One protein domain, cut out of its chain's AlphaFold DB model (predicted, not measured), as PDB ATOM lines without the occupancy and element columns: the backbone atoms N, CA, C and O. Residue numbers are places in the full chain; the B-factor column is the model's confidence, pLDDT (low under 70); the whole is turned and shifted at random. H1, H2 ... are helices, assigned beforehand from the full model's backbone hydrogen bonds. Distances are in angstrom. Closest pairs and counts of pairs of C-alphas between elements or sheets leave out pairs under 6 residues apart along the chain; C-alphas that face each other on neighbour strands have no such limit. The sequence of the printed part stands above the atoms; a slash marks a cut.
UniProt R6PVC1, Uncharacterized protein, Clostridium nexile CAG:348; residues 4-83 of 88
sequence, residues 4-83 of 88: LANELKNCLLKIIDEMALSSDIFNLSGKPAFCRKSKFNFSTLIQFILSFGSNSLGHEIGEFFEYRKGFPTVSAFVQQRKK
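AT A GLANCE: This is residues 4 to 83 of the 88 residues of an uncharacterized protein of Clostridium nexile CAG:348 (UniProt R6PVC1). One long helix, H1, runs out as an arm from a small body in which three short helices, H3, H4 and H5, make a triangle; residues 4 to 11 of H1 stick out free. H3 lies nearest the middle, and beyond the inner end of H1 the short H2 leads into a long loop, residues 27 to 41, which folds back to H3. The printed part has 80 residues with five named helices, H1 to H5 in chain order, and no named strand: the class is all helix. It is only just compact, close to loose, with a radius of gyration of the C-alphas of 13.5 A and spans of 36 by 33 by 22 A.

IN THESE COORDINATES: H1, residues 4 to 21, is 26.0 A long and begins at C-alpha 4 (15.034, 123.804, -121.837). H2 is residues 23 to 26, 5.4 A. H3, residues 42 to 50, is 12.5 A long. H4 is residues 57 to 64, 10.4 A. H5, residues 74 to 81, 10.6 A, ends at C-alpha 81 (1.299, 101.842, -137.666).

HOW THE PARTS SIT: H1 touches H3 with residues 16 to 20 alone, the closest C-alphas being those of Ala 20 and Phe 42, 5.7 A apart; they run opposite ways at a steep tilt of 41 degrees. H1 and H2 meet only through their link. H3 and H4 are close but not clearly touching, the closest C-alphas being those of Phe 48 and Phe 64 at 7.0 A. H3 and H5 are also close but not clearly touching, with C-alphas 45 and 81 closest at 7.4 A. H4 and H5 only just touch, with 3 pairs of C-alphas within 8 A, the closest Gly 58 and Val 74 at 5.8 A, and stand about perpendicular at 82 degrees. H1 is apart from H4 and H5. In H1, H3, H4 and H5 every O i to N i+4 pair is within hydrogen-bond range; H2 is too short for such a pair.

THE WHOLE: The C-alphas of Leu 4 and Lys 31, the two farthest apart, are 39.0 A apart. The printed part has no cut. The link from H2 to H3, 15 residues, is long. Residues 28 to 36 have pLDDT under 70.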
ATOM      1  N   LEU A   4      16.381 123.706-121.272       88.94
ATOM      2  CA  LEU A   4      15.034 123.804-121.837       88.94
ATOM      3  C   LEU A   4      14.730 122.671-122.829       88.94
ATOM      4  O   LEU A   4      13.655 122.075-122.791       88.94
ATOM      5  N   ALA A   5      15.684 122.335-123.703       89.31
ATOM      6  CA  ALA A   5      15.511 121.236-124.654       89.31
ATOM      7  C   ALA A   5      15.345 119.880-123.944       89.31
ATOM      8  O   ALA A   5      14.533 119.051-124.362       89.31
ATOM      9  N   ASN A   6      16.078 119.664-122.850       90.00
ATOM     10  CA  ASN A   6      15.952 118.454-122.041       90.00
ATOM     11  C   ASN A   6      14.614 118.402-121.289       90.00
ATOM     12  O   ASN A   6      13.986 117.348-121.239       90.00
ATOM     13  N   GLU A   7      14.154 119.526-120.737       93.12
ATOM     14  CA  GLU A   7      12.846 119.628-120.078       93.12
ATOM     15  C   GLU A   7      11.699 119.339-121.047       93.12
ATOM     16  O   GLU A   7      10.827 118.522-120.742       93.12
ATOM     17  N   LEU A   8      11.739 119.930-122.245       92.00
ATOM     18  CA  LEU A   8      10.753 119.677-123.294       92.00
ATOM     19  C   LEU A   8      10.735 118.200-123.700       92.00
ATOM     20  O   LEU A   8       9.669 117.590-123.773       92.00
ATOM     21  N   LYS A   9      11.915 117.606-123.918       90.94
ATOM     22  CA  LYS A   9      12.037 116.180-124.246       90.94
ATOM     23  C   LYS A   9      11.436 115.301-123.149       90.94
ATOM     24  O   LYS A   9      10.684 114.381-123.453       90.94
ATOM     25  N   ASN A  10      11.722 115.595-121.884       92.69
ATOM     26  CA  ASN A  10      11.178 114.841-120.755       92.69
ATOM     27  C   ASN A  10       9.657 114.992-120.638       92.69
ATOM     28  O   ASN A  10       8.974 114.022-120.322       92.69
ATOM     29  N   CYS A  11       9.121 116.182-120.915       94.50
ATOM     30  CA  CYS A  11       7.682 116.421-120.953       94.50
ATOM     31  C   CYS A  11       7.006 115.577-122.044       94.50
ATOM     32  O   CYS A  11       6.050 114.857-121.766       94.50
ATOM     33  N   LEU A  12       7.563 115.577-123.261       93.31
ATOM     34  CA  LEU A  12       7.075 114.748-124.366       93.31
ATOM     35  C   LEU A  12       7.095 113.257-124.020       93.31
ATOM     36  O   LEU A  12       6.114 112.561-124.268       93.31
ATOM     37  N   LEU A  13       8.182 112.766-123.419       92.50
ATOM     38  CA  LEU A  13       8.284 111.363-123.011       92.50
ATOM     39  C   LEU A  13       7.218 110.988-121.973       92.50
ATOM     40  O   LEU A  13       6.579 109.951-122.129       92.50
ATOM     41  N   LYS A  14       6.961 111.853-120.983       93.44
ATOM     42  CA  LYS A  14       5.893 111.635-119.994       93.44
ATOM     43  C   LYS A  14       4.515 111.536-120.641       93.44
ATOM     44  O   LYS A  14       3.783 110.600-120.344       93.44
ATOM     45  N   ILE A  15       4.189 112.451-121.555       93.19
ATOM     46  CA  ILE A  15       2.908 112.428-122.275       93.19
ATOM     47  C   ILE A  15       2.765 111.122-123.064       93.19
ATOM     48  O   ILE A  15       1.717 110.483-123.029       93.19
ATOM     49  N   ILE A  16       3.824 110.689-123.751       91.50
ATOM     50  CA  ILE A  16       3.812 109.435-124.514       91.50
ATOM     51  C   ILE A  16       3.587 108.228-123.593       91.50
ATOM     52  O   ILE A  16       2.839 107.321-123.959       91.50
ATOM     53  N   ASP A  17       4.197 108.211-122.409       90.00
ATOM     54  CA  ASP A  17       4.007 107.136-121.435       90.00
ATOM     55  C   ASP A  17       2.583 107.133-120.850       90.00
ATOM     56  O   ASP A  17       1.967 106.072-120.749       90.00
ATOM     57  N   GLU A  18       2.005 108.302-120.558       90.88
ATOM     58  CA  GLU A  18       0.597 108.434-120.152       90.88
ATOM     59  C   GLU A  18      -0.366 107.940-121.247       90.88
ATOM     60  O   GLU A  18      -1.336 107.219-120.975       90.88
ATOM     61  N   MET A  19      -0.071 108.254-122.511       88.50
ATOM     62  CA  MET A  19      -0.826 107.744-123.657       88.50
ATOM     63  C   MET A  19      -0.670 106.227-123.819       88.50
ATOM     64  O   MET A  19      -1.622 105.551-124.202       88.50
ATOM     65  N   ALA A  20       0.501 105.664-123.511       86.12
ATOM     66  CA  ALA A  20       0.732 104.224-123.581       86.12
ATOM     67  C   ALA A  20      -0.073 103.457-122.519       86.12
ATOM     68  O   ALA A  20      -0.638 102.405-122.828       86.12
ATOM     69  N   LEU A  21      -0.181 104.003-121.299       85.56
ATOM     70  CA  LEU A  21      -1.016 103.445-120.223       85.56
ATOM     71  C   LEU A  21      -2.503 103.413-120.591       85.56
ATOM     72  O   LEU A  21      -3.225 102.520-120.160       85.56
ATOM     73  N   SER A  22      -2.946 104.368-121.407       83.62
ATOM     74  CA  SER A  22      -4.323 104.486-121.886       83.62
ATOM     75  C   SER A  22      -4.479 104.094-123.359       83.62
ATOM     76  O   SER A  22      -5.452 104.485-123.994       83.62
ATOM     77  N   SER A  23      -3.557 103.294-123.914       76.44
ATOM     78  CA  SER A  23      -3.480 103.019-125.362       76.44
ATOM     79  C   SER A  23      -4.773 102.487-125.999       76.44
ATOM     80  O   SER A  23      -5.008 102.710-127.188       76.44
ATOM     81  N   ASP A  24      -5.642 101.854-125.209       74.62
ATOM     82  CA  ASP A  24      -6.952 101.359-125.635       74.62
ATOM     83  C   ASP A  24      -7.896 102.470-126.124       74.62
ATOM     84  O   ASP A  24      -8.682 102.230-127.038       74.62
ATOM     85  N   ILE A  25      -7.792 103.701-125.602       79.75
ATOM     86  CA  ILE A  25      -8.629 104.830-126.058       79.75
ATOM     87  C   ILE A  25      -8.254 105.295-127.471       79.75
ATOM     88  O   ILE A  25      -9.062 105.906-128.165       79.75
ATOM     89  N   PHE A  26      -7.026 105.000-127.908       75.50
ATOM     90  CA  PHE A  26      -6.506 105.364-129.229       75.50
ATOM     91  C   PHE A  26      -6.733 104.267-130.273       75.50
ATOM     92  O   PHE A  26      -6.200 104.334-131.381       75.50
ATOM     93  N   ASN A  27      -7.495 103.237-129.918       70.06
ATOM     94  CA  ASN A  27      -7.712 102.078-130.750       70.06
ATOM     95  C   ASN A  27      -9.179 101.965-131.164       70.06
ATOM     96  O   ASN A  27     -10.050 101.579-130.388       70.06
ATOM     97  N   LEU A  28      -9.428 102.240-132.440       66.88
ATOM     98  CA  LEU A  28     -10.773 102.251-133.018       66.88
ATOM     99  C   LEU A  28     -11.344 100.845-133.270       66.88
ATOM    100  O   LEU A  28     -12.528 100.710-133.562       66.88
ATOM    101  N   SER A  29     -10.523  99.793-133.167       65.62
ATOM    102  CA  SER A  29     -10.910  98.426-133.549       65.62
ATOM    103  C   SER A  29     -11.667  97.646-132.465       65.62
ATOM    104  O   SER A  29     -12.115  96.526-132.717       65.62
ATOM    105  N   GLY A  30     -11.762  98.181-131.239       60.44
ATOM    106  CA  GLY A  30     -12.388  97.506-130.091       60.44
ATOM    107  C   GLY A  30     -11.670  96.232-129.609       60.44
ATOM    108  O   GLY A  30     -12.136  95.579-128.679       60.44
ATOM    109  N   LYS A  31     -10.535  95.857-130.218       64.88
ATOM    110  CA  LYS A  31      -9.687  94.718-129.825       64.88
ATOM    111  C   LYS A  31      -8.379  95.240-129.276       64.88
ATOM    112  O   LYS A  31      -7.753  96.002-129.998       64.88
ATOM    113  N   PRO A  32      -7.896  94.812-128.107       62.53
ATOM    114  CA  PRO A  32      -6.784  95.488-127.458       62.53
ATOM    115  C   PRO A  32      -5.548  95.513-128.382       62.53
ATOM    116  O   PRO A  32      -5.097  94.496-128.926       62.53
ATOM    117  N   ALA A  33      -5.082  96.730-128.670       63.53
ATOM    118  CA  ALA A  33      -3.962  96.988-129.563       63.53
ATOM    119  C   ALA A  33      -2.663  96.953-128.749       63.53
ATOM    120  O   ALA A  33      -2.657  97.170-127.547       63.53
ATOM    121  N   PHE A  34      -1.533  96.647-129.388       67.81
ATOM    122  CA  PHE A  34      -0.214  96.625-128.729       67.81
ATOM    123  C   PHE A  34      -0.008  95.603-127.582       67.81
ATOM    124  O   PHE A  34       1.057  95.613-126.972       67.81
ATOM    125  N   CYS A  35      -0.908  94.633-127.358       64.94
ATOM    126  CA  CYS A  35      -0.756  93.617-126.291       64.94
ATOM    127  C   CYS A  35       0.463  92.694-126.443       64.94
ATOM    128  O   CYS A  35       0.942  92.101-125.479       64.94
ATOM    129  N   ARG A  36       0.953  92.511-127.673       68.62
ATOM    130  CA  ARG A  36       2.105  91.646-127.951       68.62
ATOM    131  C   ARG A  36       3.400  92.440-127.805       68.62
ATOM    132  O   ARG A  36       3.543  93.487-128.438       68.62
ATOM    133  N   LYS A  37       4.388  91.870-127.100       72.38
ATOM    134  CA  LYS A  37       5.770  92.384-127.095       72.38
ATOM    135  C   LYS A  37       6.257  92.590-128.533       72.38
ATOM    136  O   LYS A  37       6.393  91.645-129.309       72.38
ATOM    137  N   SER A  38       6.494  93.849-128.876       79.06
ATOM    138  CA  SER A  38       6.891  94.329-130.196       79.06
ATOM    139  C   SER A  38       8.026  95.325-130.018       79.06
ATOM    140  O   SER A  38       8.014  96.097-129.062       79.06
ATOM    141  N   LYS A  39       8.986  95.336-130.950       83.19
ATOM    142  CA  LYS A  39      10.031  96.373-130.980       83.19
ATOM    143  C   LYS A  39       9.450  97.765-131.246       83.19
ATOM    144  O   LYS A  39      10.013  98.745-130.790       83.19
ATOM    145  N   PHE A  40       8.294  97.823-131.906       84.81
ATOM    146  CA  PHE A  40       7.409  98.986-131.929       84.81
ATOM    147  C   PHE A  40       6.238  98.727-130.982       84.81
ATOM    148  O   PHE A  40       5.195  98.216-131.405       84.81
ATOM    149  N   ASN A  41       6.448  98.961-129.688       86.31
ATOM    150  CA  ASN A  41       5.340  99.163-128.755       86.31
ATOM    151  C   ASN A  41       4.756 100.575-128.967       86.31
ATOM    152  O   ASN A  41       5.271 101.325-129.798       86.31
ATOM    153  N   PHE A  42       3.687 100.926-128.253       84.62
ATOM    154  CA  PHE A  42       3.027 102.221-128.419       84.62
ATOM    155  C   PHE A  42       4.008 103.396-128.254       84.62
ATOM    156  O   PHE A  42       4.173 104.181-129.187       84.62
ATOM    157  N   SER A  43       4.736 103.460-127.133       88.81
ATOM    158  CA  SER A  43       5.686 104.546-126.866       88.81
ATOM    159  C   SER A  43       6.769 104.639-127.938       88.81
ATOM    160  O   SER A  43       7.012 105.713-128.483       88.81
ATOM    161  N   THR A  44       7.384 103.511-128.304       89.50
ATOM    162  CA  THR A  44       8.431 103.470-129.334       89.50
ATOM    163  C   THR A  44       7.900 103.876-130.707       89.50
ATOM    164  O   THR A  44       8.604 104.540-131.458       89.50
ATOM    165  N   LEU A  45       6.659 103.510-131.045       89.50
ATOM    166  CA  LEU A  45       6.030 103.897-132.305       89.50
ATOM    167  C   LEU A  45       5.818 105.415-132.379       89.50
ATOM    168  O   LEU A  45       6.169 106.017-133.390       89.50
ATOM    169  N   ILE A  46       5.273 106.027-131.325       90.12
ATOM    170  CA  ILE A  46       5.032 107.476-131.285       90.12
ATOM    171  C   ILE A  46       6.352 108.250-131.281       90.12
ATOM    172  O   ILE A  46       6.513 109.176-132.073       90.12
ATOM    173  N   GLN A  47       7.326 107.833-130.465       91.50
ATOM    174  CA  GLN A  47       8.662 108.437-130.456       91.50
ATOM    175  C   GLN A  47       9.321 108.370-131.836       91.50
ATOM    176  O   GLN A  47       9.884 109.362-132.290       91.50
ATOM    177  N   PHE A  48       9.208 107.233-132.527       91.38
ATOM    178  CA  PHE A  48       9.747 107.079-133.873       91.38
ATOM    179  C   PHE A  48       9.052 107.994-134.892       91.38
ATOM    180  O   PHE A  48       9.731 108.664-135.659       91.38
ATOM    181  N   ILE A  49       7.717 108.095-134.860       89.88
ATOM    182  CA  ILE A  49       6.955 108.990-135.750       89.88
ATOM    183  C   ILE A  49       7.357 110.456-135.551       89.88
ATOM    184  O   ILE A  49       7.513 111.181-136.529       89.88
ATOM    185  N   LEU A  50       7.541 110.887-134.301       89.75
ATOM    186  CA  LEU A  50       7.978 112.250-133.976       89.75
ATOM    187  C   LEU A  50       9.442 112.518-134.348       89.75
ATOM    188  O   LEU A  50       9.832 113.675-134.470       89.75
ATOM    189  N   SER A  51      10.242 111.463-134.515       88.31
ATOM    190  CA  SER A  51      11.660 111.561-134.868       88.31
ATOM    191  C   SER A  51      11.906 111.530-136.378       88.31
ATOM    192  O   SER A  51      13.062 111.606-136.776       88.31
ATOM    193  N   PHE A  52      10.863 111.404-137.211       85.38
ATOM    194  CA  PHE A  52      11.040 111.298-138.658       85.38
ATOM    195  C   PHE A  52      11.747 112.515-139.252       85.38
ATOM    196  O   PHE A  52      11.270 113.646-139.145       85.38
ATOM    197  N   GLY A  53      12.848 112.244-139.946       82.56
ATOM    198  CA  GLY A  53      13.486 113.176-140.859       82.56
ATOM    199  C   GLY A  53      12.950 113.083-142.289       82.56
ATOM    200  O   GLY A  53      11.870 112.562-142.571       82.56
ATOM    201  N   SER A  54      13.741 113.614-143.220       85.94
ATOM    202  CA  SER A  54      13.440 113.633-144.657       85.94
ATOM    203  C   SER A  54      14.113 112.482-145.427       85.94
ATOM    204  O   SER A  54      14.265 112.581-146.648       85.94
ATOM    205  N   ASN A  55      14.545 111.410-144.749       89.56
ATOM    206  CA  ASN A  55      15.234 110.279-145.378       89.56
ATOM    207  C   ASN A  55      14.299 109.098-145.682       89.56
ATOM    208  O   ASN A  55      13.104 109.091-145.385       89.56
ATOM    209  N   SER A  56      14.868 108.051-146.286       91.88
ATOM    210  CA  SER A  56      14.147 106.796-146.500       91.88
ATOM    211  C   SER A  56      13.775 106.133-145.170       91.88
ATOM    212  O   SER A  56      14.579 106.060-144.244       91.88
ATOM    213  N   LEU A  57      12.577 105.549-145.109       90.94
ATOM    214  CA  LEU A  57      12.060 104.890-143.907       90.94
ATOM    215  C   LEU A  57      12.988 103.785-143.370       90.94
ATOM    216  O   LEU A  57      13.088 103.598-142.165       90.94
ATOM    217  N   GLY A  58      13.683 103.055-144.246       91.94
ATOM    218  CA  GLY A  58      14.653 102.042-143.821       91.94
ATOM    219  C   GLY A  58      15.862 102.642-143.101       91.94
ATOM    220  O   GLY A  58      16.308 102.083-142.100       91.94
ATOM    221  N   HIS A  59      16.351 103.786-143.585       92.19
ATOM    222  CA  HIS A  59      17.451 104.518-142.963       92.19
ATOM    223  C   HIS A  59      17.039 105.087-141.603       92.19
ATOM    224  O   HIS A  59      17.710 104.821-140.616       92.19
ATOM    225  N   GLU A  60      15.879 105.744-141.538       93.62
ATOM    226  CA  GLU A  60      15.322 106.313-140.301       93.62
ATOM    227  C   GLU A  60      15.132 105.236-139.216       93.62
ATOM    228  O   GLU A  60      15.505 105.430-138.061       93.62
ATOM    229  N   ILE A  61      14.601 104.057-139.576       92.75
ATOM    230  CA  ILE A  61      14.484 102.930-138.633       92.75
ATOM    231  C   ILE A  61      15.874 102.464-138.181       92.75
ATOM    232  O   ILE A  61      16.078 102.201-136.996       92.75
ATOM    233  N   GLY A  62      16.824 102.335-139.108       92.50
ATOM    234  CA  GLY A  62      18.195 101.951-138.789       92.50
ATOM    235  C   GLY A  62      18.826 102.899-137.772       92.50
ATOM    236  O   GLY A  62      19.303 102.442-136.736       92.50
ATOM    237  N   GLU A  63      18.753 104.205-138.020       93.38
ATOM    238  CA  GLU A  63      19.291 105.231-137.124       93.38
ATOM    239  C   GLU A  63      18.596 105.244-135.761       93.38
ATOM    240  O   GLU A  63      19.271 105.212-134.733       93.38
ATOM    241  N   PHE A  64      17.260 105.196-135.726       92.38
ATOM    242  CA  PHE A  64      16.494 105.210-134.476       92.38
ATOM    243  C   PHE A  64      16.819 104.019-133.561       92.38
ATOM    244  O   PHE A  64      16.838 104.149-132.338       92.38
ATOM    245  N   PHE A  65      17.081 102.844-134.141       90.94
ATOM    246  CA  PHE A  65      17.497 101.651-133.397       90.94
ATOM    247  C   PHE A  65      19.021 101.480-133.322       90.94
ATOM    248  O   PHE A  65      19.486 100.408-132.919       90.94
ATOM    249  N   GLU A  66      19.795 102.501-133.705       93.12
ATOM    250  CA  GLU A  66      21.265 102.511-133.704       93.12
ATOM    251  C   GLU A  66      21.876 101.307-134.446       93.12
ATOM    252  O   GLU A  66      22.894 100.750-134.037       93.12
ATOM    253  N   TYR A  67      21.203 100.822-135.495       90.88
ATOM    254  CA  TYR A  67      21.561  99.622-136.259       90.88
ATOM    255  C   TYR A  67      21.824  98.376-135.392       90.88
ATOM    256  O   TYR A  67      22.489  97.427-135.819       90.88
ATOM    257  N   ARG A  68      21.276  98.328-134.168       91.50
ATOM    258  CA  ARG A  68      21.446  97.191-133.257       91.50
ATOM    259  C   ARG A  68      20.888  95.921-133.890       91.50
ATOM    260  O   ARG A  68      19.841  95.931-134.540       91.50
ATOM    261  N   LYS A  69      21.562  94.789-133.657       90.31
ATOM    262  CA  LYS A  69      21.198  93.505-134.274       90.31
ATOM    263  C   LYS A  69      19.707  93.187-134.082       90.31
ATOM    264  O   LYS A  69      19.176  93.170-132.968       90.31
ATOM    265  N   GLY A  70      19.038  92.904-135.199       86.62
ATOM    266  CA  GLY A  70      17.620  92.552-135.239       86.62
ATOM    267  C   GLY A  70      16.665  93.738-135.096       86.62
ATOM    268  O   GLY A  70      15.537  93.526-134.645       86.62
ATOM    269  N   PHE A  71      17.085  94.971-135.392       89.44
ATOM    270  CA  PHE A  71      16.161  96.100-135.510       89.44
ATOM    271  C   PHE A  71      15.021  95.776-136.507       89.44
ATOM    272  O   PHE A  71      15.185  94.931-137.392       89.44
ATOM    273  N   PRO A  72      13.823  96.344-136.311       89.50
ATOM    274  CA  PRO A  72      12.646  95.962-137.081       89.50
ATOM    275  C   PRO A  72      12.751  96.367-138.556       89.50
ATOM    276  O   PRO A  72      13.433  97.318-138.918       89.50
ATOM    277  N   THR A  73      12.032  95.659-139.423       91.00
ATOM    278  CA  THR A  73      11.956  95.994-140.848       91.00
ATOM    279  C   THR A  73      10.951  97.119-141.104       91.00
ATOM    280  O   THR A  73      10.023  97.345-140.321       91.00
ATOM    281  N   VAL A  74      11.064  97.756-142.272       90.81
ATOM    282  CA  VAL A  74      10.058  98.703-142.784       90.81
ATOM    283  C   VAL A  74       8.652  98.090-142.770       90.81
ATOM    284  O   VAL A  74       7.699  98.725-142.323       90.81
ATOM    285  N   SER A  75       8.513  96.829-143.192       88.50
ATOM    286  CA  SER A  75       7.225  96.127-143.183       88.50
ATOM    287  C   SER A  75       6.650  95.958-141.773       88.50
ATOM    288  O   SER A  75       5.450  96.158-141.583       88.50
ATOM    289  N   ALA A  76       7.487  95.661-140.774       87.25
ATOM    290  CA  ALA A  76       7.058  95.551-139.383       87.25
ATOM    291  C   ALA A  76       6.543  96.892-138.834       87.25
ATOM    292  O   ALA A  76       5.525  96.914-138.137       87.25
ATOM    293  N   PHE A  77       7.192  98.008-139.186       88.44
ATOM    294  CA  PHE A  77       6.696  99.348-138.861       88.44
ATOM    295  C   PHE A  77       5.344  99.631-139.531       88.44
ATOM    296  O   PHE A  77       4.390  99.998-138.849       88.44
ATOM    297  N   VAL A  78       5.225  99.411-140.848       87.94
ATOM    298  CA  VAL A  78       3.985  99.676-141.604       87.94
ATOM    299  C   VAL A  78       2.806  98.878-141.043       87.94
ATOM    300  O   VAL A  78       1.706  99.412-140.911       87.94
ATOM    301  N   GLN A  79       3.024  97.614-140.675       83.25
ATOM    302  CA  GLN A  79       1.997  96.785-140.041       83.25
ATOM    303  C   GLN A  79       1.604  97.306-138.655       83.25
ATOM    304  O   GLN A  79       0.422  97.311-138.320       83.25
ATOM    305  N   GLN A  80       2.569  97.762-137.849       83.25
ATOM    306  CA  GLN A  80       2.281  98.299-136.518       83.25
ATOM    307  C   GLN A  80       1.561  99.646-136.559       83.25
ATOM    308  O   GLN A  80       0.589  99.834-135.831       83.25
ATOM    309  N   ARG A  81       1.957 100.544-137.465       82.50
ATOM    310  CA  ARG A  81       1.299 101.842-137.666       82.50
ATOM    311  C   ARG A  81      -0.180 101.714-138.050       82.50
ATOM    312  O   ARG A  81      -0.946 102.635-137.798       82.50
ATOM    313  N   LYS A  82      -0.600 100.602-138.657       78.38
ATOM    314  CA  LYS A  82      -2.003 100.379-139.044       78.38
ATOM    315  C   LYS A  82      -2.910  99.982-137.879       78.38
ATOM    316  O   LYS A  82      -4.121 100.144-137.997       78.38
ATOM    317  N   LYS A  83      -2.361  99.490-136.764       72.06
ATOM    318  CA  LYS A  83      -3.160  98.970-135.641       72.06
ATOM    319  C   LYS A  83      -4.043 100.001-134.934       72.06
ATOM    320  O   LYS A  83      -5.177  99.648-134.643       72.06
TER     321      LYS A  83